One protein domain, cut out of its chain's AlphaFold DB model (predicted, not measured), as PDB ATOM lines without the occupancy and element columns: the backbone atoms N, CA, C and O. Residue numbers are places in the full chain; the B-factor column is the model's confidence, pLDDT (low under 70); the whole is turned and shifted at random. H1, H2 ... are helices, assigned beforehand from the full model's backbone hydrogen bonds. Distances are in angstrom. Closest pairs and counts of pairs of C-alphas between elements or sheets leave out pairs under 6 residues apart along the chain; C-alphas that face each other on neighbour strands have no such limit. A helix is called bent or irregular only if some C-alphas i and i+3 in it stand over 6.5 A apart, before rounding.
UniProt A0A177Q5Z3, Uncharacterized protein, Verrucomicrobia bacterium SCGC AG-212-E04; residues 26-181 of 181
ATOM      1  N   SER A  26     235.975 149.026 279.223       65.31
ATOM      2  CA  SER A  26     234.554 149.378 279.172       65.31
ATOM      3  C   SER A  26     233.727 148.493 278.232       65.31
ATOM      4  O   SER A  26     232.557 148.256 278.524       65.31
ATOM      5  N   ASP A  27     234.293 147.976 277.137       65.50
ATOM      6  CA  ASP A  27     233.571 147.099 276.205       65.50
ATOM      7  C   ASP A  27     233.618 145.639 276.644       65.50
ATOM      8  O   ASP A  27     232.574 144.988 276.642       65.50
ATOM      9  N   ARG A  28     234.751 145.191 277.207       62.78
ATOM     10  CA  ARG A  28     234.847 143.878 277.868       62.78
ATOM     11  C   ARG A  28     233.774 143.707 278.948       62.78
ATOM     12  O   ARG A  28     233.121 142.670 279.019       62.78
ATOM     13  N   THR A  29     233.566 144.741 279.765       65.25
ATOM     14  CA  THR A  29     232.564 144.718 280.842       65.25
ATOM     15  C   THR A  29     231.144 144.582 280.282       65.25
ATOM     16  O   THR A  29     230.351 143.798 280.791       65.25
ATOM     17  N   LYS A  30     230.805 145.298 279.201       67.62
ATOM     18  CA  LYS A  30     229.464 145.246 278.585       67.62
ATOM     19  C   LYS A  30     229.161 143.882 277.963       67.62
ATOM     20  O   LYS A  30     228.034 143.403 278.072       67.62
ATOM     21  N   ASP A  31     230.152 143.257 277.341       70.50
ATOM     22  CA  ASP A  31     229.981 141.953 276.701       70.50
ATOM     23  C   ASP A  31     229.845 140.832 277.746       70.50
ATOM     24  O   ASP A  31     229.027 139.927 277.578       70.50
ATOM     25  N   GLN A  32     230.560 140.949 278.875       69.88
ATOM     26  CA  GLN A  32     230.370 140.104 280.061       69.88
ATOM     27  C   GLN A  32     228.965 140.251 280.651       69.88
ATOM     28  O   GLN A  32     228.339 139.246 280.977       69.88
ATOM     29  N   TRP A  33     228.442 141.477 280.744       68.81
ATOM     30  CA  TRP A  33     227.073 141.709 281.206       68.81
ATOM     31  C   TRP A  33     226.035 141.076 280.282       68.81
ATOM     32  O   TRP A  33     225.108 140.448 280.775       68.81
ATOM     33  N   LEU A  34     226.201 141.180 278.961       69.75
ATOM     34  CA  LEU A  34     225.318 140.522 277.991       69.75
ATOM     35  C   LEU A  34     225.375 138.992 278.093       69.75
ATOM     36  O   LEU A  34     224.337 138.340 277.994       69.75
ATOM     37  N   ALA A  35     226.563 138.429 278.325       68.06
ATOM     38  CA  ALA A  35     226.749 136.992 278.523       68.06
ATOM     39  C   ALA A  35     226.062 136.504 279.804       68.06
ATOM     40  O   ALA A  35     225.325 135.521 279.790       68.06
ATOM     41  N   LEU A  36     226.285 137.227 280.906       69.31
ATOM     42  CA  LEU A  36     225.684 136.938 282.202       69.31
ATOM     43  C   LEU A  36     224.162 137.032 282.113       69.31
ATOM     44  O   LEU A  36     223.453 136.184 282.630       69.31
ATOM     45  N   LEU A  37     223.665 138.038 281.411       69.69
ATOM     46  CA  LEU A  37     222.250 138.281 281.226       69.69
ATOM     47  C   LEU A  37     221.577 137.199 280.374       69.69
ATOM     48  O   LEU A  37     220.527 136.708 280.768       69.69
ATOM     49  N   ALA A  38     222.187 136.776 279.262       68.12
ATOM     50  CA  ALA A  38     221.683 135.648 278.476       68.12
ATOM     51  C   ALA A  38     221.634 134.361 279.317       68.12
ATOM     52  O   ALA A  38     220.647 133.631 279.283       68.12
ATOM     53  N   TRP A  39     222.665 134.127 280.134       68.75
ATOM     54  CA  TRP A  39     222.715 132.989 281.048       68.75
ATOM     55  C   TRP A  39     221.642 133.071 282.146       68.75
ATOM     56  O   TRP A  39     220.957 132.091 282.423       68.75
ATOM     57  N   VAL A  40     221.440 134.245 282.744       70.38
ATOM     58  CA  VAL A  40     220.418 134.474 283.774       70.38
ATOM     59  C   VAL A  40     218.997 134.349 283.195       70.38
ATOM     60  O   VAL A  40     218.105 133.804 283.847       70.38
ATOM     61  N   MET A  41     218.765 134.826 281.973       69.00
ATOM     62  CA  MET A  41     217.445 134.768 281.334       69.00
ATOM     63  C   MET A  41     217.076 133.357 280.868       69.00
ATOM     64  O   MET A  41     215.954 132.936 281.134       69.00
ATOM     65  N   ASP A  42     218.014 132.590 280.298       68.75
ATOM     66  CA  ASP A  42     217.694 131.313 279.634       68.75
ATOM     67  C   ASP A  42     218.227 130.052 280.352       68.75
ATOM     68  O   ASP A  42     217.721 128.952 280.103       68.75
ATOM     69  N   ASP A  43     219.218 130.171 281.250       64.69
ATOM     70  CA  ASP A  43     219.992 129.033 281.796       64.69
ATOM     71  C   ASP A  43     220.213 129.026 283.330       64.69
ATOM     72  O   ASP A  43     220.925 128.156 283.839       64.69
ATOM     73  N   PHE A  44     219.601 129.949 284.078       64.88
ATOM     74  CA  PHE A  44     219.882 130.198 285.504       64.88
ATOM     75  C   PHE A  44     219.671 129.000 286.454       64.88
ATOM     76  O   PHE A  44     220.475 128.791 287.363       64.88
ATOM     77  N   PHE A  45     218.630 128.187 286.258       54.62
ATOM     78  CA  PHE A  45     218.315 127.010 287.075       54.62
ATOM     79  C   PHE A  45     218.554 125.698 286.314       54.62
ATOM     80  O   PHE A  45     218.178 125.530 285.154       54.62
ATOM     81  N   ARG A  46     219.156 124.707 286.983       53.75
ATOM     82  CA  ARG A  46     219.308 123.335 286.465       53.75
ATOM     83  C   ARG A  46     218.198 122.459 287.046       53.75
ATOM     84  O   ARG A  46     218.045 122.430 288.265       53.75
ATOM     85  N   VAL A  47     217.444 121.735 286.207       52.22
ATOM     86  CA  VAL A  47     216.437 120.777 286.707       52.22
ATOM     87  C   VAL A  47     217.178 119.619 287.391       52.22
ATOM     88  O   VAL A  47     217.970 118.943 286.724       52.22
ATOM     89  N   PRO A  48     216.955 119.334 288.686       40.62
ATOM     90  CA  PRO A  48     217.490 118.121 289.295       40.62
ATOM     91  C   PRO A  48     216.862 116.892 288.613       40.62
ATOM     92  O   PRO A  48     215.645 116.739 288.598       40.62
ATOM     93  N   GLY A  49     217.691 116.033 288.009       47.03
ATOM     94  CA  GLY A  49     217.246 114.836 287.277       47.03
ATOM     95  C   GLY A  49     217.161 114.975 285.749       47.03
ATOM     96  O   GLY A  49     216.800 114.014 285.077       47.03
ATOM     97  N   THR A  50     217.518 116.125 285.162       54.38
ATOM     98  CA  THR A  50     217.605 116.294 283.696       54.38
ATOM     99  C   THR A  50     218.834 117.122 283.297       54.38
ATOM    100  O   THR A  50     219.230 118.042 284.003       54.38
ATOM    101  N   ASN A  51     219.434 116.866 282.125       56.84
ATOM    102  CA  ASN A  51     220.544 117.683 281.585       56.84
ATOM    103  C   ASN A  51     220.088 119.035 280.996       56.84
ATOM    104  O   ASN A  51     220.807 119.661 280.219       56.84
ATOM    105  N   ARG A  52     218.878 119.491 281.338       49.75
ATOM    106  CA  ARG A  52     218.290 120.719 280.804       49.75
ATOM    107  C   ARG A  52     218.302 121.828 281.850       49.75
ATOM    108  O   ARG A  52     217.994 121.607 283.020       49.75
ATOM    109  N   ARG A  53     218.683 123.018 281.393       63.75
ATOM    110  CA  ARG A  53     218.716 124.267 282.157       63.75
ATOM    111  C   ARG A  53     217.594 125.176 281.688       63.75
ATOM    112  O   ARG A  53     217.262 125.151 280.499       63.75
ATOM    113  N   PHE A  54     217.048 125.941 282.616       60.81
ATOM    114  CA  PHE A  54     216.007 126.914 282.379       60.81
ATOM    115  C   PHE A  54     216.257 128.189 283.176       60.81
ATOM    116  O   PHE A  54     216.659 128.120 284.331       60.81
ATOM    117  N   GLY A  55     216.041 129.348 282.568       63.16
ATOM    118  CA  GLY A  55     216.331 130.630 283.199       63.16
ATOM    119  C   GLY A  55     215.109 131.349 283.753       63.16
ATOM    120  O   GLY A  55     214.038 130.766 283.927       63.16
ATOM    121  N   LEU A  56     215.308 132.622 284.091       62.22
ATOM    122  CA  LEU A  56     214.286 133.485 284.681       62.22
ATOM    123  C   LEU A  56     213.188 133.909 283.700       62.22
ATOM    124  O   LEU A  56     212.159 134.378 284.168       62.22
ATOM    125  N   ASP A  57     213.361 133.748 282.389       61.50
ATOM    126  CA  ASP A  57     212.383 134.173 281.377       61.50
ATOM    127  C   ASP A  57     210.953 133.610 281.614       61.50
ATOM    128  O   ASP A  57     210.014 134.398 281.764       61.50
ATOM    129  N   PRO A  58     210.762 132.294 281.841       54.78
ATOM    130  CA  PRO A  58     209.458 131.737 282.225       54.78
ATOM    131  C   PRO A  58     208.965 132.158 283.621       54.78
ATOM    132  O   PRO A  58     207.766 132.142 283.882       54.78
ATOM    133  N   LEU A  59     209.853 132.571 284.535       57.69
ATOM    134  CA  LEU A  59     209.460 133.067 285.863       57.69
ATOM    135  C   LEU A  59     209.018 134.540 285.814       57.69
ATOM    136  O   LEU A  59     208.099 134.952 286.516       57.69
ATOM    137  N   ILE A  60     209.667 135.326 284.957       58.31
ATOM    138  CA  ILE A  60     209.363 136.727 284.674       58.31
ATOM    139  C   ILE A  60     208.046 136.829 283.890       58.31
ATOM    140  O   ILE A  60     207.236 137.712 284.177       58.31
ATOM    141  N   GLY A  61     207.784 135.884 282.981       55.00
ATOM    142  CA  GLY A  61     206.498 135.729 282.291       55.00
ATOM    143  C   GLY A  61     205.310 135.453 283.223       55.00
ATOM    144  O   GLY A  61     204.179 135.805 282.886       55.00
ATOM    145  N   LEU A  62     205.558 134.924 284.428       55.47
ATOM    146  CA  LEU A  62     204.529 134.641 285.434       55.47
ATOM    147  C   LEU A  62     203.974 135.908 286.109       55.47
ATOM    148  O   LEU A  62     202.944 135.833 286.777       55.47
ATOM    149  N   ILE A  63     204.638 137.062 285.952       55.28
ATOM    150  CA  ILE A  63     204.167 138.359 286.453       55.28
ATOM    151  C   ILE A  63     203.536 139.135 285.285       55.28
ATOM    152  O   ILE A  63     204.261 139.748 284.485       55.28
ATOM    153  N   PRO A  64     202.192 139.163 285.177       54.31
ATOM    154  CA  PRO A  64     201.508 139.861 284.095       54.31
ATOM    155  C   PRO A  64     201.879 141.349 284.100       54.31
ATOM    156  O   PRO A  64     201.836 142.011 285.136       54.31
ATOM    157  N   GLY A  65     202.263 141.885 282.941       55.38
ATOM    158  CA  GLY A  65     202.595 143.305 282.754       55.38
ATOM    159  C   GLY A  65     204.045 143.702 283.060       55.38
ATOM    160  O   GLY A  65     204.556 144.607 282.406       55.38
ATOM    161  N   VAL A  66     204.744 143.014 283.972       55.47
ATOM    162  CA  VAL A  66     206.171 143.284 284.258       55.47
ATOM    163  C   VAL A  66     207.072 142.480 283.328       55.47
ATOM    164  O   VAL A  66     208.060 143.012 282.816       55.47
ATOM    165  N   GLY A  67     206.705 141.222 283.062       59.25
ATOM    166  CA  GLY A  67     207.557 140.320 282.304       59.25
ATOM    167  C   GLY A  67     207.804 140.764 280.871       59.25
ATOM    168  O   GLY A  67     208.938 141.044 280.496       59.25
ATOM    169  N   GLY A  68     206.736 140.962 280.095       64.62
ATOM    170  CA  GLY A  68     206.857 141.351 278.684       64.62
ATOM    171  C   GLY A  68     207.611 142.670 278.453       64.62
ATOM    172  O   GLY A  68     208.318 142.809 277.455       64.62
ATOM    173  N   GLY A  69     207.516 143.627 279.384       66.12
ATOM    174  CA  GLY A  69     208.231 144.903 279.292       66.12
ATOM    175  C   GLY A  69     209.741 144.759 279.495       66.12
ATOM    176  O   GLY A  69     210.525 145.307 278.718       66.12
ATOM    177  N   ALA A  70     210.156 143.991 280.507       66.12
ATOM    178  CA  ALA A  70     211.567 143.751 280.800       66.12
ATOM    179  C   ALA A  70     212.244 142.938 279.683       66.12
ATOM    180  O   ALA A  70     213.286 143.345 279.165       66.12
ATOM    181  N   THR A  71     211.610 141.846 279.250       68.69
ATOM    182  CA  THR A  71     212.111 140.958 278.192       68.69
ATOM    183  C   THR A  71     212.216 141.684 276.843       68.69
ATOM    184  O   THR A  71     213.213 141.553 276.122       68.69
ATOM    185  N   GLY A  72     211.233 142.536 276.526       72.81
ATOM    186  CA  GLY A  72     211.233 143.378 275.328       72.81
ATOM    187  C   GLY A  72     212.331 144.448 275.336       72.81
ATOM    188  O   GLY A  72     213.042 144.615 274.341       72.81
ATOM    189  N   ALA A  73     212.535 145.136 276.464       75.50
ATOM    190  CA  ALA A  73     213.606 146.126 276.609       75.50
ATOM    191  C   ALA A  73     214.999 145.494 276.439       75.50
ATOM    192  O   ALA A  73     215.878 146.051 275.774       75.50
ATOM    193  N   LEU A  74     215.183 144.296 276.988       73.69
ATOM    194  CA  LEU A  74     216.427 143.541 276.920       73.69
ATOM    195  C   LEU A  74     216.755 143.055 275.503       73.69
ATOM    196  O   LEU A  74     217.887 143.151 275.016       73.69
ATOM    197  N   SER A  75     215.723 142.592 274.809       77.00
ATOM    198  CA  SER A  75     215.775 142.213 273.402       77.00
ATOM    199  C   SER A  75     216.171 143.397 272.513       77.00
ATOM    200  O   SER A  75     217.088 143.287 271.691       77.00
ATOM    201  N   ALA A  76     215.555 144.564 272.732       81.31
ATOM    202  CA  ALA A  76     215.885 145.797 272.020       81.31
ATOM    203  C   ALA A  76     217.337 146.242 272.269       81.31
ATOM    204  O   ALA A  76     218.042 146.617 271.327       81.31
ATOM    205  N   PHE A  77     217.815 146.144 273.514       82.50
ATOM    206  CA  PHE A  77     219.205 146.443 273.863       82.50
ATOM    207  C   PHE A  77     220.200 145.545 273.112       82.50
ATOM    208  O   PHE A  77     221.200 146.035 272.582       82.50
ATOM    209  N   THR A  78     219.901 144.250 272.995       78.06
ATOM    210  CA  THR A  78     220.763 143.277 272.304       78.06
ATOM    211  C   THR A  78     220.871 143.579 270.802       78.06
ATOM    212  O   THR A  78     221.971 143.588 270.247       78.06
ATOM    213  N   ILE A  79     219.756 143.919 270.140       82.38
ATOM    214  CA  ILE A  79     219.749 144.349 268.727       82.38
ATOM    215  C   ILE A  79     220.544 145.651 268.549       82.38
ATOM    216  O   ILE A  79     221.361 145.762 267.632       82.38
ATOM    217  N   LEU A  80     220.338 146.632 269.435       80.81
ATOM    218  CA  LEU A  80     221.036 147.917 269.381       80.81
ATOM    219  C   LEU A  80     222.553 147.747 269.540       80.81
ATOM    220  O   LEU A  80     223.325 148.404 268.837       80.81
ATOM    221  N   ARG A  81     222.991 146.862 270.443       78.88
ATOM    222  CA  ARG A  81     224.410 146.534 270.613       78.88
ATOM    223  C   ARG A  81     224.970 145.876 269.357       78.88
ATOM    224  O   ARG A  81     225.992 146.342 268.868       78.88
ATOM    225  N   GLY A  82     224.281 144.881 268.795       74.38
ATOM    226  CA  GLY A  82     224.691 144.247 267.540       74.38
ATOM    227  C   GLY A  82     224.874 145.268 266.413       74.38
ATOM    228  O   GLY A  82     225.897 145.269 265.730       74.38
ATOM    229  N   ALA A  83     223.940 146.212 266.280       77.31
ATOM    230  CA  ALA A  83     224.041 147.279 265.288       77.31
ATOM    231  C   ALA A  83     225.272 148.177 265.499       77.31
ATOM    232  O   ALA A  83     225.934 148.551 264.532       77.31
ATOM    233  N   ARG A  84     225.611 148.499 266.754       72.88
ATOM    234  CA  ARG A  84     226.820 149.273 267.090       72.88
ATOM    235  C   ARG A  84     228.113 148.493 266.853       72.88
ATOM    236  O   ARG A  84     229.107 149.100 266.480       72.88
ATOM    237  N   CYS A  85     228.085 147.173 267.009       72.06
ATOM    238  CA  CYS A  85     229.206 146.273 266.720       72.06
ATOM    239  C   CYS A  85     229.343 145.939 265.220       72.06
ATOM    240  O   CYS A  85     230.091 145.037 264.852       72.06
ATOM    241  N   GLY A  86     228.604 146.622 264.337       70.06
ATOM    242  CA  GLY A  86     228.714 146.430 262.891       70.06
ATOM    243  C   GLY A  86     228.147 145.103 262.381       70.06
ATOM    244  O   GLY A  86     228.490 144.689 261.270       70.06
ATOM    245  N   VAL A  87     227.278 144.450 263.162       77.69
ATOM    246  CA  VAL A  87     226.597 143.215 262.763       77.69
ATOM    247  C   VAL A  87     225.792 143.469 261.475       77.69
ATOM    248  O   VAL A  87     225.046 144.452 261.402       77.69
ATOM    249  N   PRO A  88     225.896 142.603 260.448       78.75
ATOM    250  CA  PRO A  88     225.159 142.777 259.200       78.75
ATOM    251  C   PRO A  88     223.640 142.871 259.412       78.75
ATOM    252  O   PRO A  88     223.069 142.139 260.220       78.75
ATOM    253  N   LYS A  89     222.953 143.700 258.612       79.25
ATOM    254  CA  LYS A  89     221.485 143.897 258.685       79.25
ATOM    255  C   LYS A  89     220.693 142.590 258.645       79.25
ATOM    256  O   LYS A  89     219.711 142.444 259.364       79.25
ATOM    257  N   ILE A  90     221.145 141.625 257.841       77.06
ATOM    258  CA  ILE A  90     220.519 140.301 257.722       77.06
ATOM    259  C   ILE A  90     220.591 139.498 259.033       77.06
ATOM    260  O   ILE A  90     219.695 138.714 259.337       77.06
ATOM    261  N   VAL A  91     221.639 139.707 259.835       78.94
ATOM    262  CA  VAL A  91     221.814 139.056 261.138       78.94
ATOM    263  C   VAL A  91     220.963 139.759 262.191       78.94
ATOM    264  O   VAL A  91     220.292 139.078 262.960       78.94
ATOM    265  N   LEU A  92     220.889 141.094 262.168       81.88
ATOM    266  CA  LEU A  92     219.965 141.849 263.024       81.88
ATOM    267  C   LEU A  92     218.510 141.438 262.767       81.88
ATOM    268  O   LEU A  92     217.785 141.140 263.712       81.88
ATOM    269  N   ALA A  93     218.109 141.320 261.496       81.69
ATOM    270  CA  ALA A  93     216.790 140.813 261.117       81.69
ATOM    271  C   ALA A  93     216.520 139.419 261.697       81.69
ATOM    272  O   ALA A  93     215.440 139.163 262.220       81.69
ATOM    273  N   ARG A  94     217.517 138.526 261.652       81.06
ATOM    274  CA  ARG A  94     217.419 137.182 262.235       81.06
ATOM    275  C   ARG A  94     217.262 137.224 263.757       81.06
ATOM    276  O   ARG A  94     216.494 136.436 264.297       81.06
ATOM    277  N   MET A  95     217.942 138.148 264.436       82.94
ATOM    278  CA  MET A  95     217.789 138.325 265.883       82.94
ATOM    279  C   MET A  95     216.372 138.780 266.251       82.94
ATOM    280  O   MET A  95     215.766 138.234 267.171       82.94
ATOM    281  N   ALA A  96     215.815 139.729 265.501       83.12
ATOM    282  CA  ALA A  96     214.432 140.159 265.692       83.12
ATOM    283  C   ALA A  96     213.418 139.067 265.348       83.12
ATOM    284  O   ALA A  96     212.422 138.925 266.048       83.12
ATOM    285  N   LEU A  97     213.682 138.255 264.322       83.75
ATOM    286  CA  LEU A  97     212.831 137.115 263.995       83.75
ATOM    287  C   LEU A  97     212.779 136.106 265.150       83.75
ATOM    288  O   LEU A  97     211.702 135.620 265.473       83.75
ATOM    289  N   ASN A  98     213.911 135.833 265.809       81.81
ATOM    290  CA  ASN A  98     213.933 134.967 266.990       81.81
ATOM    291  C   ASN A  98     213.035 135.513 268.115       81.81
ATOM    292  O   ASN A  98     212.309 134.737 268.726       81.81
ATOM    293  N   ILE A  99     213.046 136.830 268.349       82.25
ATOM    294  CA  ILE A  99     212.195 137.490 269.358       82.25
ATOM    295  C   ILE A  99     210.715 137.414 268.972       82.25
ATOM    296  O   ILE A  99     209.870 137.162 269.827       82.25
ATOM    297  N   LEU A 100     210.395 137.609 267.689       81.50
ATOM    298  CA  LEU A 100     209.021 137.538 267.189       81.50
ATOM    299  C   LEU A 100     208.447 136.123 267.284       81.50
ATOM    300  O   LEU A 100     207.282 135.968 267.641       81.50
ATOM    301  N   ILE A 101     209.252 135.099 266.982       79.81
ATOM    302  CA  ILE A 101     208.840 133.696 267.115       79.81
ATOM    303  C   ILE A 101     208.536 133.377 268.578       79.81
ATOM    304  O   ILE A 101     207.483 132.824 268.870       79.81
ATOM    305  N   ASP A 102     209.434 133.761 269.481       75.38
ATOM    306  CA  ASP A 102     209.286 133.534 270.917       75.38
ATOM    307  C   ASP A 102     208.027 134.223 271.463       75.38
ATOM    308  O   ASP A 102     207.123 133.550 271.955       75.38
ATOM    309  N   SER A 103     207.896 135.531 271.206       74.75
ATOM    310  CA  SER A 103     206.727 136.352 271.566       74.75
ATOM    311  C   SER A 103     205.403 135.801 271.028       74.75
ATOM    312  O   SER A 103     204.362 135.908 271.676       74.75
ATOM    313  N   GLY A 104     205.419 135.241 269.815       75.94
ATOM    314  CA  GLY A 104     204.232 134.662 269.192       75.94
ATOM    315  C   GLY A 104     203.738 133.419 269.928       75.94
ATOM    316  O   GLY A 104     202.531 133.238 270.082       75.94
ATOM    317  N   VAL A 105     204.655 132.584 270.422       71.44
ATOM    318  CA  VAL A 105     204.288 131.369 271.159       71.44
ATOM    319  C   VAL A 105     203.916 131.683 272.607       71.44
ATOM    320  O   VAL A 105     203.026 131.025 273.143       71.44
ATOM    321  N   THR A 106     204.474 132.743 273.207       68.19
ATOM    322  CA  THR A 106     204.049 133.239 274.533       68.19
ATOM    323  C   THR A 106     202.569 133.634 274.573       68.19
ATOM    324  O   THR A 106     201.954 133.640 275.635       68.19
ATOM    325  N   LEU A 107     201.973 133.940 273.417       70.00
ATOM    326  CA  LEU A 107     200.557 134.283 273.299       70.00
ATOM    327  C   LEU A 107     199.612 133.092 273.515       70.00
ATOM    328  O   LEU A 107     198.416 133.293 273.728       70.00
ATOM    329  N   ILE A 108     200.129 131.863 273.432       70.00
ATOM    330  CA  ILE A 108     199.362 130.634 273.614       70.00
ATOM    331  C   ILE A 108     199.439 130.236 275.097       70.00
ATOM    332  O   ILE A 108     200.520 129.863 275.568       70.00
ATOM    333  N   PRO A 109     198.318 130.253 275.845       60.78
ATOM    334  CA  PRO A 109     198.293 129.797 277.233       60.78
ATOM    335  C   PRO A 109     198.824 128.359 277.326       60.78
ATOM    336  O   PRO A 109     198.483 127.530 276.484       60.78
ATOM    337  N   ILE A 110     199.641 128.050 278.341       61.16
ATOM    338  CA  ILE A 110     200.265 126.729 278.591       61.16
ATOM    339  C   ILE A 110     201.407 126.372 277.615       61.16
ATOM    340  O   ILE A 110     202.435 125.856 278.050       61.16
ATOM    341  N   ALA A 111     201.274 126.648 276.313       64.94
ATOM    342  CA  ALA A 111     202.328 126.344 275.337       64.94
ATOM    343  C   ALA A 111     203.476 127.371 275.349       64.94
ATOM    344  O   ALA A 111     204.613 127.005 275.048       64.94
ATOM    345  N   GLY A 112     203.190 128.622 275.721       62.25
ATOM    346  CA  GLY A 112     204.168 129.707 275.804       62.25
ATOM    347  C   GLY A 112     205.343 129.401 276.726       62.25
ATOM    348  O   GLY A 112     206.491 129.449 276.289       62.25
ATOM    349  N   ASP A 113     205.053 128.994 277.961       62.53
ATOM    350  CA  ASP A 113     206.085 128.700 278.960       62.53
ATOM    351  C   ASP A 113     206.937 127.496 278.539       62.53
ATOM    352  O   ASP A 113     208.157 127.536 278.614       62.53
ATOM    353  N   ALA A 114     206.315 126.430 278.020       65.25
ATOM    354  CA  ALA A 114     207.026 125.242 277.539       65.25
ATOM    355  C   ALA A 114     207.951 125.541 276.343       65.25
ATOM    356  O   ALA A 114     209.024 124.941 276.206       65.25
ATOM    357  N   PHE A 115     207.533 126.452 275.464       67.81
ATOM    358  CA  PHE A 115     208.282 126.807 274.266       67.81
ATOM    359  C   PHE A 115     209.469 127.719 274.560       67.81
ATOM    360  O   PHE A 115     210.535 127.482 273.985       67.81
ATOM    361  N   SER A 116     209.340 128.689 275.472       62.72
ATOM    362  CA  SER A 116     210.462 129.559 275.861       62.72
ATOM    363  C   SER A 116     211.629 128.736 276.428       62.72
ATOM    364  O   SER A 116     212.781 128.933 276.027       62.72
ATOM    365  N   PHE A 117     211.341 127.680 277.209       63.25
ATOM    366  CA  PHE A 117     212.354 126.713 277.667       63.25
ATOM    367  C   PHE A 117     213.103 125.998 276.524       63.25
ATOM    368  O   PHE A 117     214.277 125.644 276.676       63.25
ATOM    369  N   TRP A 118     212.442 125.728 275.390       65.62
ATOM    370  CA  TRP A 118     213.052 125.030 274.248       65.62
ATOM    371  C   TRP A 118     213.752 125.989 273.279       65.62
ATOM    372  O   TRP A 118     214.779 125.647 272.679       65.62
ATOM    373  N   PHE A 119     213.182 127.175 273.072       67.25
ATOM    374  CA  PHE A 119     213.614 128.098 272.034       67.25
ATOM    375  C   PHE A 119     214.789 128.980 272.472       67.25
ATOM    376  O   PHE A 119     215.654 129.219 271.631       67.25
ATOM    377  N   LYS A 120     214.890 129.382 273.751       70.56
ATOM    378  CA  LYS A 120     216.025 130.158 274.307       70.56
ATOM    379  C   LYS A 120     216.456 131.319 273.403       70.56
ATOM    380  O   LYS A 120     217.530 131.312 272.781       70.56
ATOM    381  N   SER A 121     215.542 132.268 273.223       71.00
ATOM    382  CA  SER A 121     215.675 133.369 272.267       71.00
ATOM    383  C   SER A 121     216.872 134.278 272.591       71.00
ATOM    384  O   SER A 121     217.584 134.686 271.661       71.00
ATOM    385  N   PHE A 122     217.180 134.516 273.874       70.50
ATOM    386  CA  PHE A 122     218.337 135.316 274.295       70.50
ATOM    387  C   PHE A 122     219.660 134.636 273.972       70.50
ATOM    388  O   PHE A 122     220.528 135.267 273.367       70.50
ATOM    389  N   ALA A 123     219.813 133.351 274.293       68.50
ATOM    390  CA  ALA A 123     221.031 132.596 274.011       68.50
ATOM    391  C   ALA A 123     221.331 132.544 272.503       68.50
ATOM    392  O   ALA A 123     222.474 132.729 272.076       68.50
ATOM    393  N   ARG A 124     220.298 132.368 271.666       72.19
ATOM    394  CA  ARG A 124     220.446 132.378 270.198       72.19
ATOM    395  C   ARG A 124     220.831 133.749 269.660       72.19
ATOM    396  O   ARG A 124     221.693 133.842 268.786       72.19
ATOM    397  N   ASN A 125     220.220 134.811 270.176       76.56
ATOM    398  CA  ASN A 125     220.545 136.177 269.772       76.56
ATOM    399  C   ASN A 125     221.944 136.590 270.224       76.56
ATOM    400  O   ASN A 125     222.678 137.193 269.443       76.56
ATOM    401  N   TYR A 126     222.341 136.201 271.433       74.25
ATOM    402  CA  TYR A 126     223.692 136.394 271.944       74.25
ATOM    403  C   TYR A 126     224.725 135.648 271.089       74.25
ATOM    404  O   TYR A 126     225.721 136.238 270.676       74.25
ATOM    405  N   ALA A 127     224.460 134.392 270.720       73.81
ATOM    406  CA  ALA A 127     225.340 133.628 269.836       73.81
ATOM    407  C   ALA A 127     225.485 134.275 268.447       73.81
ATOM    408  O   ALA A 127     226.583 134.314 267.891       73.81
ATOM    409  N   LEU A 128     224.396 134.814 267.882       71.88
ATOM    410  CA  LEU A 128     224.442 135.558 266.619       71.88
ATOM    411  C   LEU A 128     225.259 136.847 266.738       71.88
ATOM    412  O   LEU A 128     226.024 137.147 265.818       71.88
ATOM    413  N   LEU A 129     225.105 137.563 267.853       75.25
ATOM    414  CA  LEU A 129     225.837 138.787 268.159       75.25
ATOM    415  C   LEU A 129     227.332 138.503 268.293       75.25
ATOM    416  O   LEU A 129     228.110 139.124 267.586       75.25
ATOM    417  N   VAL A 130     227.735 137.526 269.105       70.88
ATOM    418  CA  VAL A 130     229.149 137.150 269.273       70.88
ATOM    419  C   VAL A 130     229.766 136.675 267.959       70.88
ATOM    420  O   VAL A 130     230.886 137.047 267.631       70.88
ATOM    421  N   LYS A 131     229.033 135.880 267.174       74.19
ATOM    422  CA  LYS A 131     229.542 135.315 265.918       74.19
ATOM    423  C   LYS A 131     229.762 136.358 264.815       74.19
ATOM    424  O   LYS A 131     230.579 136.122 263.931       74.19
ATOM    425  N   HIS A 132     229.000 137.452 264.815       73.94
ATOM    426  CA  HIS A 132     229.013 138.442 263.725       73.94
ATOM    427  C   HIS A 132     229.359 139.859 264.178       73.94
ATOM    428  O   HIS A 132     229.321 140.773 263.350       73.94
ATOM    429  N   ALA A 133     229.653 140.065 265.460       70.81
ATOM    430  CA  ALA A 133     230.236 141.307 265.926       70.81
ATOM    431  C   ALA A 133     231.569 141.493 265.195       70.81
ATOM    432  O   ALA A 133     232.434 140.619 265.226       70.81
ATOM    433  N   GLY A 134     231.696 142.609 264.477       64.38
ATOM    434  CA  GLY A 134     232.992 143.054 263.989       64.38
ATOM    435  C   GLY A 134     233.853 143.529 265.154       64.38
ATOM    436  O   GLY A 134     233.392 143.587 266.295       64.38
ATOM    437  N   ASP A 135     235.094 143.900 264.853       56.69
ATOM    438  CA  ASP A 135     235.999 144.474 265.843       56.69
ATOM    439  C   ASP A 135     235.351 145.715 266.501       56.69
ATOM    440  O   ASP A 135     235.096 146.711 265.809       56.69
ATOM    441  N   PRO A 136     235.045 145.681 267.815       54.53
ATOM    442  CA  PRO A 136     234.405 146.797 268.504       54.53
ATOM    443  C   PRO A 136     235.286 148.055 268.538       54.53
ATOM    444  O   PRO A 136     234.775 149.143 268.807       54.53
ATOM    445  N   THR A 137     236.583 147.932 268.232       52.75
ATOM    446  CA  THR A 137     237.537 149.048 268.193       52.75
ATOM    447  C   THR A 137     237.520 149.833 266.879       52.75
ATOM    448  O   THR A 137     238.066 150.937 266.832       52.75
ATOM    449  N   VAL A 138     236.834 149.336 265.837       56.34
ATOM    450  CA  VAL A 138     236.678 150.027 264.545       56.34
ATOM    451  C   VAL A 138     235.195 150.335 264.292       56.34
ATOM    452  O   VAL A 138     234.504 149.581 263.597       56.34
ATOM    453  N   PRO A 139     234.659 151.451 264.831       54.53
ATOM    454  CA  PRO A 139     233.273 151.833 264.607       54.53
ATOM    455  C   PRO A 139     233.042 152.094 263.119       54.53
ATOM    456  O   PRO A 139     233.563 153.058 262.554       54.53
ATOM    457  N   ARG A 140     232.216 151.272 262.463       59.38
ATOM    458  CA  ARG A 140     231.677 151.665 261.159       59.38
ATOM    459  C   ARG A 140     230.704 152.828 261.375       59.38
ATOM    460  O   ARG A 140     229.815 152.706 262.222       59.38
ATOM    461  N   PRO A 141     230.826 153.943 260.632       58.53
ATOM    462  CA  PRO A 141     229.851 155.018 260.716       58.53
ATOM    463  C   PRO A 141     228.478 154.467 260.326       58.53
ATOM    464  O   PRO A 141     228.260 154.038 259.195       58.53
ATOM    465  N   SER A 142     227.554 154.438 261.287       62.72
ATOM    466  CA  SER A 142     226.182 153.988 261.051       62.72
ATOM    467  C   SER A 142     225.511 154.944 260.066       62.72
ATOM    468  O   SER A 142     225.332 156.126 260.384       62.72
ATOM    469  N   THR A 143     225.129 154.450 258.892       75.81
ATOM    470  CA  THR A 143     224.426 155.256 257.886       75.81
ATOM    471  C   THR A 143     223.018 155.582 258.392       75.81
ATOM    472  O   THR A 143     222.441 154.817 259.170       75.81
ATOM    473  N   ALA A 144     222.414 156.697 257.963       73.94
ATOM    474  CA  ALA A 144     221.033 157.036 258.341       73.94
ATOM    475  C   ALA A 144     220.049 155.879 258.057       73.94
ATOM    476  O   ALA A 144     219.187 155.583 258.882       73.94
ATOM    477  N   GLY A 145     220.252 155.146 256.953       77.69
ATOM    478  CA  GLY A 145     219.478 153.948 256.615       77.69
ATOM    479  C   GLY A 145     219.666 152.765 257.576       77.69
ATOM    480  O   GLY A 145     218.756 151.955 257.721       77.69
ATOM    481  N   ASP A 146     220.802 152.663 258.269       75.38
ATOM    482  CA  ASP A 146     221.036 151.614 259.272       75.38
ATOM    483  C   ASP A 146     220.257 151.919 260.549       75.38
ATOM    484  O   ASP A 146     219.651 151.029 261.139       75.38
ATOM    485  N   LYS A 147     220.206 153.199 260.934       77.12
ATOM    486  CA  LYS A 147     219.413 153.656 262.080       77.12
ATOM    487  C   LYS A 147     217.927 153.427 261.835       77.12
ATOM    488  O   LYS A 147     217.265 152.862 262.696       77.12
ATOM    489  N   VAL A 148     217.421 153.818 260.663       86.19
ATOM    490  CA  VAL A 148     216.012 153.599 260.291       86.19
ATOM    491  C   VAL A 148     215.672 152.110 260.306       86.19
ATOM    492  O   VAL A 148     214.649 151.735 260.865       86.19
ATOM    493  N   PHE A 149     216.551 151.260 259.767       84.94
ATOM    494  CA  PHE A 149     216.357 149.811 259.774       84.94
ATOM    495  C   PHE A 149     216.320 149.222 261.190       84.94
ATOM    496  O   PHE A 149     215.463 148.404 261.499       84.94
ATOM    497  N   VAL A 150     217.229 149.635 262.074       82.25
ATOM    498  CA  VAL A 150     217.264 149.132 263.456       82.25
ATOM    499  C   VAL A 150     216.050 149.606 264.246       82.25
ATOM    500  O   VAL A 150     215.426 148.809 264.942       82.25
ATOM    501  N   TRP A 151     215.681 150.882 264.121       86.06
ATOM    502  CA  TRP A 151     214.511 151.424 264.808       86.06
ATOM    503  C   TRP A 151     213.207 150.811 264.303       86.06
ATOM    504  O   TRP A 151     212.340 150.518 265.123       86.06
ATOM    505  N   SER A 152     213.072 150.554 262.998       87.38
ATOM    506  CA  SER A 152     211.896 149.856 262.468       87.38
ATOM    507  C   SER A 152     211.823 148.414 262.968       87.38
ATOM    508  O   SER A 152     210.743 147.938 263.305       87.38
ATOM    509  N   LEU A 153     212.969 147.743 263.094       86.56
ATOM    510  CA  LEU A 153     213.055 146.383 263.608       86.56
ATOM    511  C   LEU A 153     212.672 146.297 265.093       86.56
ATOM    512  O   LEU A 153     211.901 145.422 265.479       86.56
ATOM    513  N   ILE A 154     213.173 147.225 265.915       85.50
ATOM    514  CA  ILE A 154     212.813 147.328 267.336       85.50
ATOM    515  C   ILE A 154     211.325 147.664 267.481       85.50
ATOM    516  O   ILE A 154     210.628 147.020 268.261       85.50
ATOM    517  N   ALA A 155     210.819 148.627 266.705       87.19
ATOM    518  CA  ALA A 155     209.404 148.985 266.721       87.19
ATOM    519  C   ALA A 155     208.520 147.788 266.343       87.19
ATOM    520  O   ALA A 155     207.547 147.516 267.039       87.19
ATOM    521  N   ALA A 156     208.879 147.029 265.305       87.06
ATOM    522  CA  ALA A 156     208.155 145.823 264.912       87.06
ATOM    523  C   ALA A 156     208.181 144.745 266.010       87.06
ATOM    524  O   ALA A 156     207.137 144.176 266.325       87.06
ATOM    525  N   ALA A 157     209.341 144.513 266.633       82.88
ATOM    526  CA  ALA A 157     209.500 143.547 267.721       82.88
ATOM    527  C   ALA A 157     208.682 143.894 268.981       82.88
ATOM    528  O   ALA A 157     208.407 143.004 269.775       82.88
ATOM    529  N   ILE A 158     208.276 145.156 269.160       83.12
ATOM    530  CA  ILE A 158     207.447 145.608 270.290       83.12
ATOM    531  C   ILE A 158     205.966 145.681 269.900       83.12
ATOM    532  O   ILE A 158     205.103 145.175 270.616       83.12
ATOM    533  N   LEU A 159     205.653 146.314 268.767       87.00
ATOM    534  CA  LEU A 159     204.277 146.600 268.362       87.00
ATOM    535  C   LEU A 159     203.509 145.338 267.970       87.00
ATOM    536  O   LEU A 159     202.327 145.240 268.292       87.00
ATOM    537  N   ILE A 160     204.157 144.378 267.299       86.88
ATOM    538  CA  ILE A 160     203.489 143.148 266.853       86.88
ATOM    539  C   ILE A 160     203.028 142.310 268.060       86.88
ATOM    540  O   ILE A 160     201.830 142.020 268.131       86.88
ATOM    541  N   PRO A 161     203.892 141.975 269.044       81.00
ATOM    542  CA  PRO A 161     203.449 141.256 270.238       81.00
ATOM    543  C   PRO A 161     202.421 142.035 271.059       81.00
ATOM    544  O   PRO A 161     201.450 141.448 271.527       81.00
ATOM    545  N   LEU A 162     202.588 143.357 271.196       83.25
ATOM    546  CA  LEU A 162     201.651 144.195 271.945       83.25
ATOM    547  C   LEU A 162     200.250 144.187 271.318       83.25
ATOM    548  O   LEU A 162     199.262 143.987 272.021       83.25
ATOM    549  N   ALA A 163     200.156 144.370 269.998       85.75
ATOM    550  CA  ALA A 163     198.883 144.324 269.285       85.75
ATOM    551  C   ALA A 163     198.224 142.944 269.405       85.75
ATOM    552  O   ALA A 163     197.021 142.857 269.659       85.75
ATOM    553  N   ALA A 164     199.010 141.871 269.278       82.94
ATOM    554  CA  ALA A 164     198.523 140.507 269.430       82.94
ATOM    555  C   ALA A 164     198.013 140.238 270.859       82.94
ATOM    556  O   ALA A 164     196.936 139.673 271.027       82.94
ATOM    557  N   PHE A 165     198.724 140.711 271.887       82.06
ATOM    558  CA  PHE A 165     198.304 140.604 273.287       82.06
ATOM    559  C   PHE A 165     196.989 141.341 273.552       82.06
ATOM    560  O   PHE A 165     196.068 140.768 274.134       82.06
ATOM    561  N   LEU A 166     196.871 142.588 273.083       85.06
ATOM    562  CA  LEU A 166     195.643 143.373 273.217       85.06
ATOM    563  C   LEU A 166     194.464 142.691 272.513       85.06
ATOM    564  O   LEU A 166     193.381 142.601 273.090       85.06
ATOM    565  N   LEU A 167     194.675 142.164 271.302       86.19
ATOM    566  CA  LEU A 167     193.659 141.415 270.566       86.19
ATOM    567  C   LEU A 167     193.191 140.192 271.367       86.19
ATOM    568  O   LEU A 167     191.994 140.061 271.624       86.19
ATOM    569  N   THR A 168     194.118 139.339 271.807       79.62
ATOM    570  CA  THR A 168     193.809 138.146 272.607       79.62
ATOM    571  C   THR A 168     193.058 138.511 273.885       79.62
ATOM    572  O   THR A 168     192.036 137.895 274.186       79.62
ATOM    573  N   ALA A 169     193.485 139.563 274.590       81.00
ATOM    574  CA  ALA A 169     192.790 140.061 275.772       81.00
ATOM    575  C   ALA A 169     191.355 140.508 275.443       81.00
ATOM    576  O   ALA A 169     190.418 140.105 276.128       81.00
ATOM    577  N   THR A 170     191.146 141.285 274.372       85.56
ATOM    578  CA  THR A 170     189.798 141.747 273.985       85.56
ATOM    579  C   THR A 170     188.856 140.601 273.610       85.56
ATOM    580  O   THR A 170     187.680 140.630 273.978       85.56
ATOM    581  N   LEU A 171     189.359 139.575 272.916       86.19
ATOM    582  CA  LEU A 171     188.590 138.378 272.574       86.19
ATOM    583  C   LEU A 171     188.230 137.578 273.826       86.19
ATOM    584  O   LEU A 171     187.090 137.141 273.964       86.19
ATOM    585  N   PHE A 172     189.173 137.441 274.757       83.56
ATOM    586  CA  PHE A 172     188.951 136.772 276.032       83.56
ATOM    587  C   PHE A 172     187.878 137.478 276.872       83.56
ATOM    588  O   PHE A 172     186.933 136.831 277.321       83.56
ATOM    589  N   TYR A 173     187.947 138.810 277.007       86.31
ATOM    590  CA  TYR A 173     186.912 139.591 277.696       86.31
ATOM    591  C   TYR A 173     185.533 139.446 277.037       86.31
ATOM    592  O   TYR A 173     184.536 139.299 277.742       86.31
ATOM    593  N   LYS A 174     185.457 139.434 275.696       88.81
ATOM    594  CA  LYS A 174     184.197 139.184 274.971       88.81
ATOM    595  C   LYS A 174     183.644 137.780 275.221       88.81
ATOM    596  O   LYS A 174     182.441 137.633 275.398       88.81
ATOM    597  N   LEU A 175     184.507 136.765 275.243       87.12
ATOM    598  CA  LEU A 175     184.113 135.378 275.490       87.12
ATOM    599  C   LEU A 175     183.575 135.190 276.916       87.12
ATOM    600  O   LEU A 175     182.539 134.555 277.094       87.12
ATOM    601  N   LEU A 176     184.231 135.783 277.917       86.69
ATOM    602  CA  LEU A 176     183.728 135.799 279.294       86.69
ATOM    603  C   LEU A 176     182.398 136.542 279.406       86.69
ATOM    604  O   LEU A 176     181.488 136.045 280.062       86.69
ATOM    605  N   GLY A 177     182.266 137.690 278.739       85.19
ATOM    606  CA  GLY A 177     181.007 138.434 278.704       85.19
ATOM    607  C   GLY A 177     179.846 137.618 278.131       85.19
ATOM    608  O   GLY A 177     178.740 137.738 278.626       85.19
ATOM    609  N   HIS A 178     180.103 136.754 277.144       88.31
ATOM    610  CA  HIS A 178     179.096 135.852 276.571       88.31
ATOM    611  C   HIS A 178     178.805 134.618 277.453       88.31
ATOM    612  O   HIS A 178     177.750 134.003 277.337       88.31
ATOM    613  N   LEU A 179     179.751 134.184 278.290       84.06
ATOM    614  CA  LEU A 179     179.563 133.031 279.184       84.06
ATOM    615  C   LEU A 179     178.875 133.404 280.504       84.06
ATOM    616  O   LEU A 179     178.212 132.556 281.096       84.06
ATOM    617  N   PHE A 180     179.061 134.641 280.974       84.75
ATOM    618  CA  PHE A 180     178.597 135.115 282.283       84.75
ATOM    619  C   PHE A 180     177.552 136.245 282.218       84.75
ATOM    620  O   PHE A 180     177.142 136.735 283.271       84.75
ATOM    621  N   GLY A 181     177.132 136.662 281.021       65.56
ATOM    622  CA  GLY A 181     176.072 137.647 280.779       65.56
ATOM    623  C   GLY A 181     175.046 137.114 279.795       65.56
ATOM    624  O   GLY A 181     173.861 137.466 279.970       65.56
TER     625      GLY A 181
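Overview. This is residues 26 to 181 of the 181 residues of an uncharacterized protein of Verrucomicrobia bacterium SCGC AG-212-E04 (UniProt A0A177Q5Z3). Five helices in an up-and-down bundle form a flat slab: H3 and H4 make its core side by side, the long H7 runs over both on one side, and H6 with H1 beyond it lies on the other. Two short helices, H2 and H5, meet at one end, and the last stretch of H7, residues 170 to 180, sticks out past the body. The printed part has 156 residues with seven named helices, H1 to H7 in order, and no named strand; the class is all helix. It is compact, with a radius of gyration of the C-alphas of 17.5 A, and spans 64 by 45 by 22 A.

Along the chain. H1 takes residues 26 to 42, 24.7 A long, from C-alpha 26 at (234.554, 149.378, 279.172). H2 is residues 57 to 60. H3, residues 67 to 84, measures 26.1 A, and H4, residues 89 to 106, 25.9 A. H5 is residues 111 to 119 and H6 residues 121 to 132, 16.6 A long. H7, residues 144 to 180, runs 53.4 A from (221.033, 157.036, 258.341) to C-alpha 180 at (178.597, 135.115, 282.283); it is neither bent nor irregular, but only just: C-alphas 157 and 160 are 6.1 A apart.

Arrangement. H3 and H4 are the hub, touching four helices each. They form a helical hairpin at a shallow tilt of 9 degrees, opposite ways; their closest C-alphas, Ile 79 and Leu 92, are 6.2 A apart. H7 touches H4 with residues 146 to 161 alone, closest at the C-alphas of Ser 103 and Pro 161, 6.0 A. It touches H3 with residues 150 to 158 alone, closest at Ala 76 and Ile 154, 5.8 A between C-alphas. H6 touches H4, opposite ways at 7 degrees, a shallow tilt, with the C-alphas of Met 95 and Asn 125 closest at 5.2 A. H6 touches H1 with residues 121 to 126 alone, the closest C-alphas being Ala 38 and Phe 122, 5.4 A. H2 touches H5, closest at the C-alphas of Pro 58 and Asp 113, 5.6 A. H1 and H7 are apart. Every O i to N i+4 pair is within hydrogen-bond range in H3, H4 and H6; the counts are 12 of 13 in H1, 4 of 5 in H5 and 32 of 33 in H7, and H2 is too short for such a pair.

Size, cuts and confidence. The C-alphas of Val 138 and Gly 181 are the two farthest apart, 64.0 A. The printed part has no cut. The links H1 to H2 and H6 to H7 are long; in the first, residues 45 to 46 pair antiparallel with residues 53 to 54. Mean pLDDT of the printed part is 71.7, and 67 residues are under 70, among them 41 to 71 and 109 to 119.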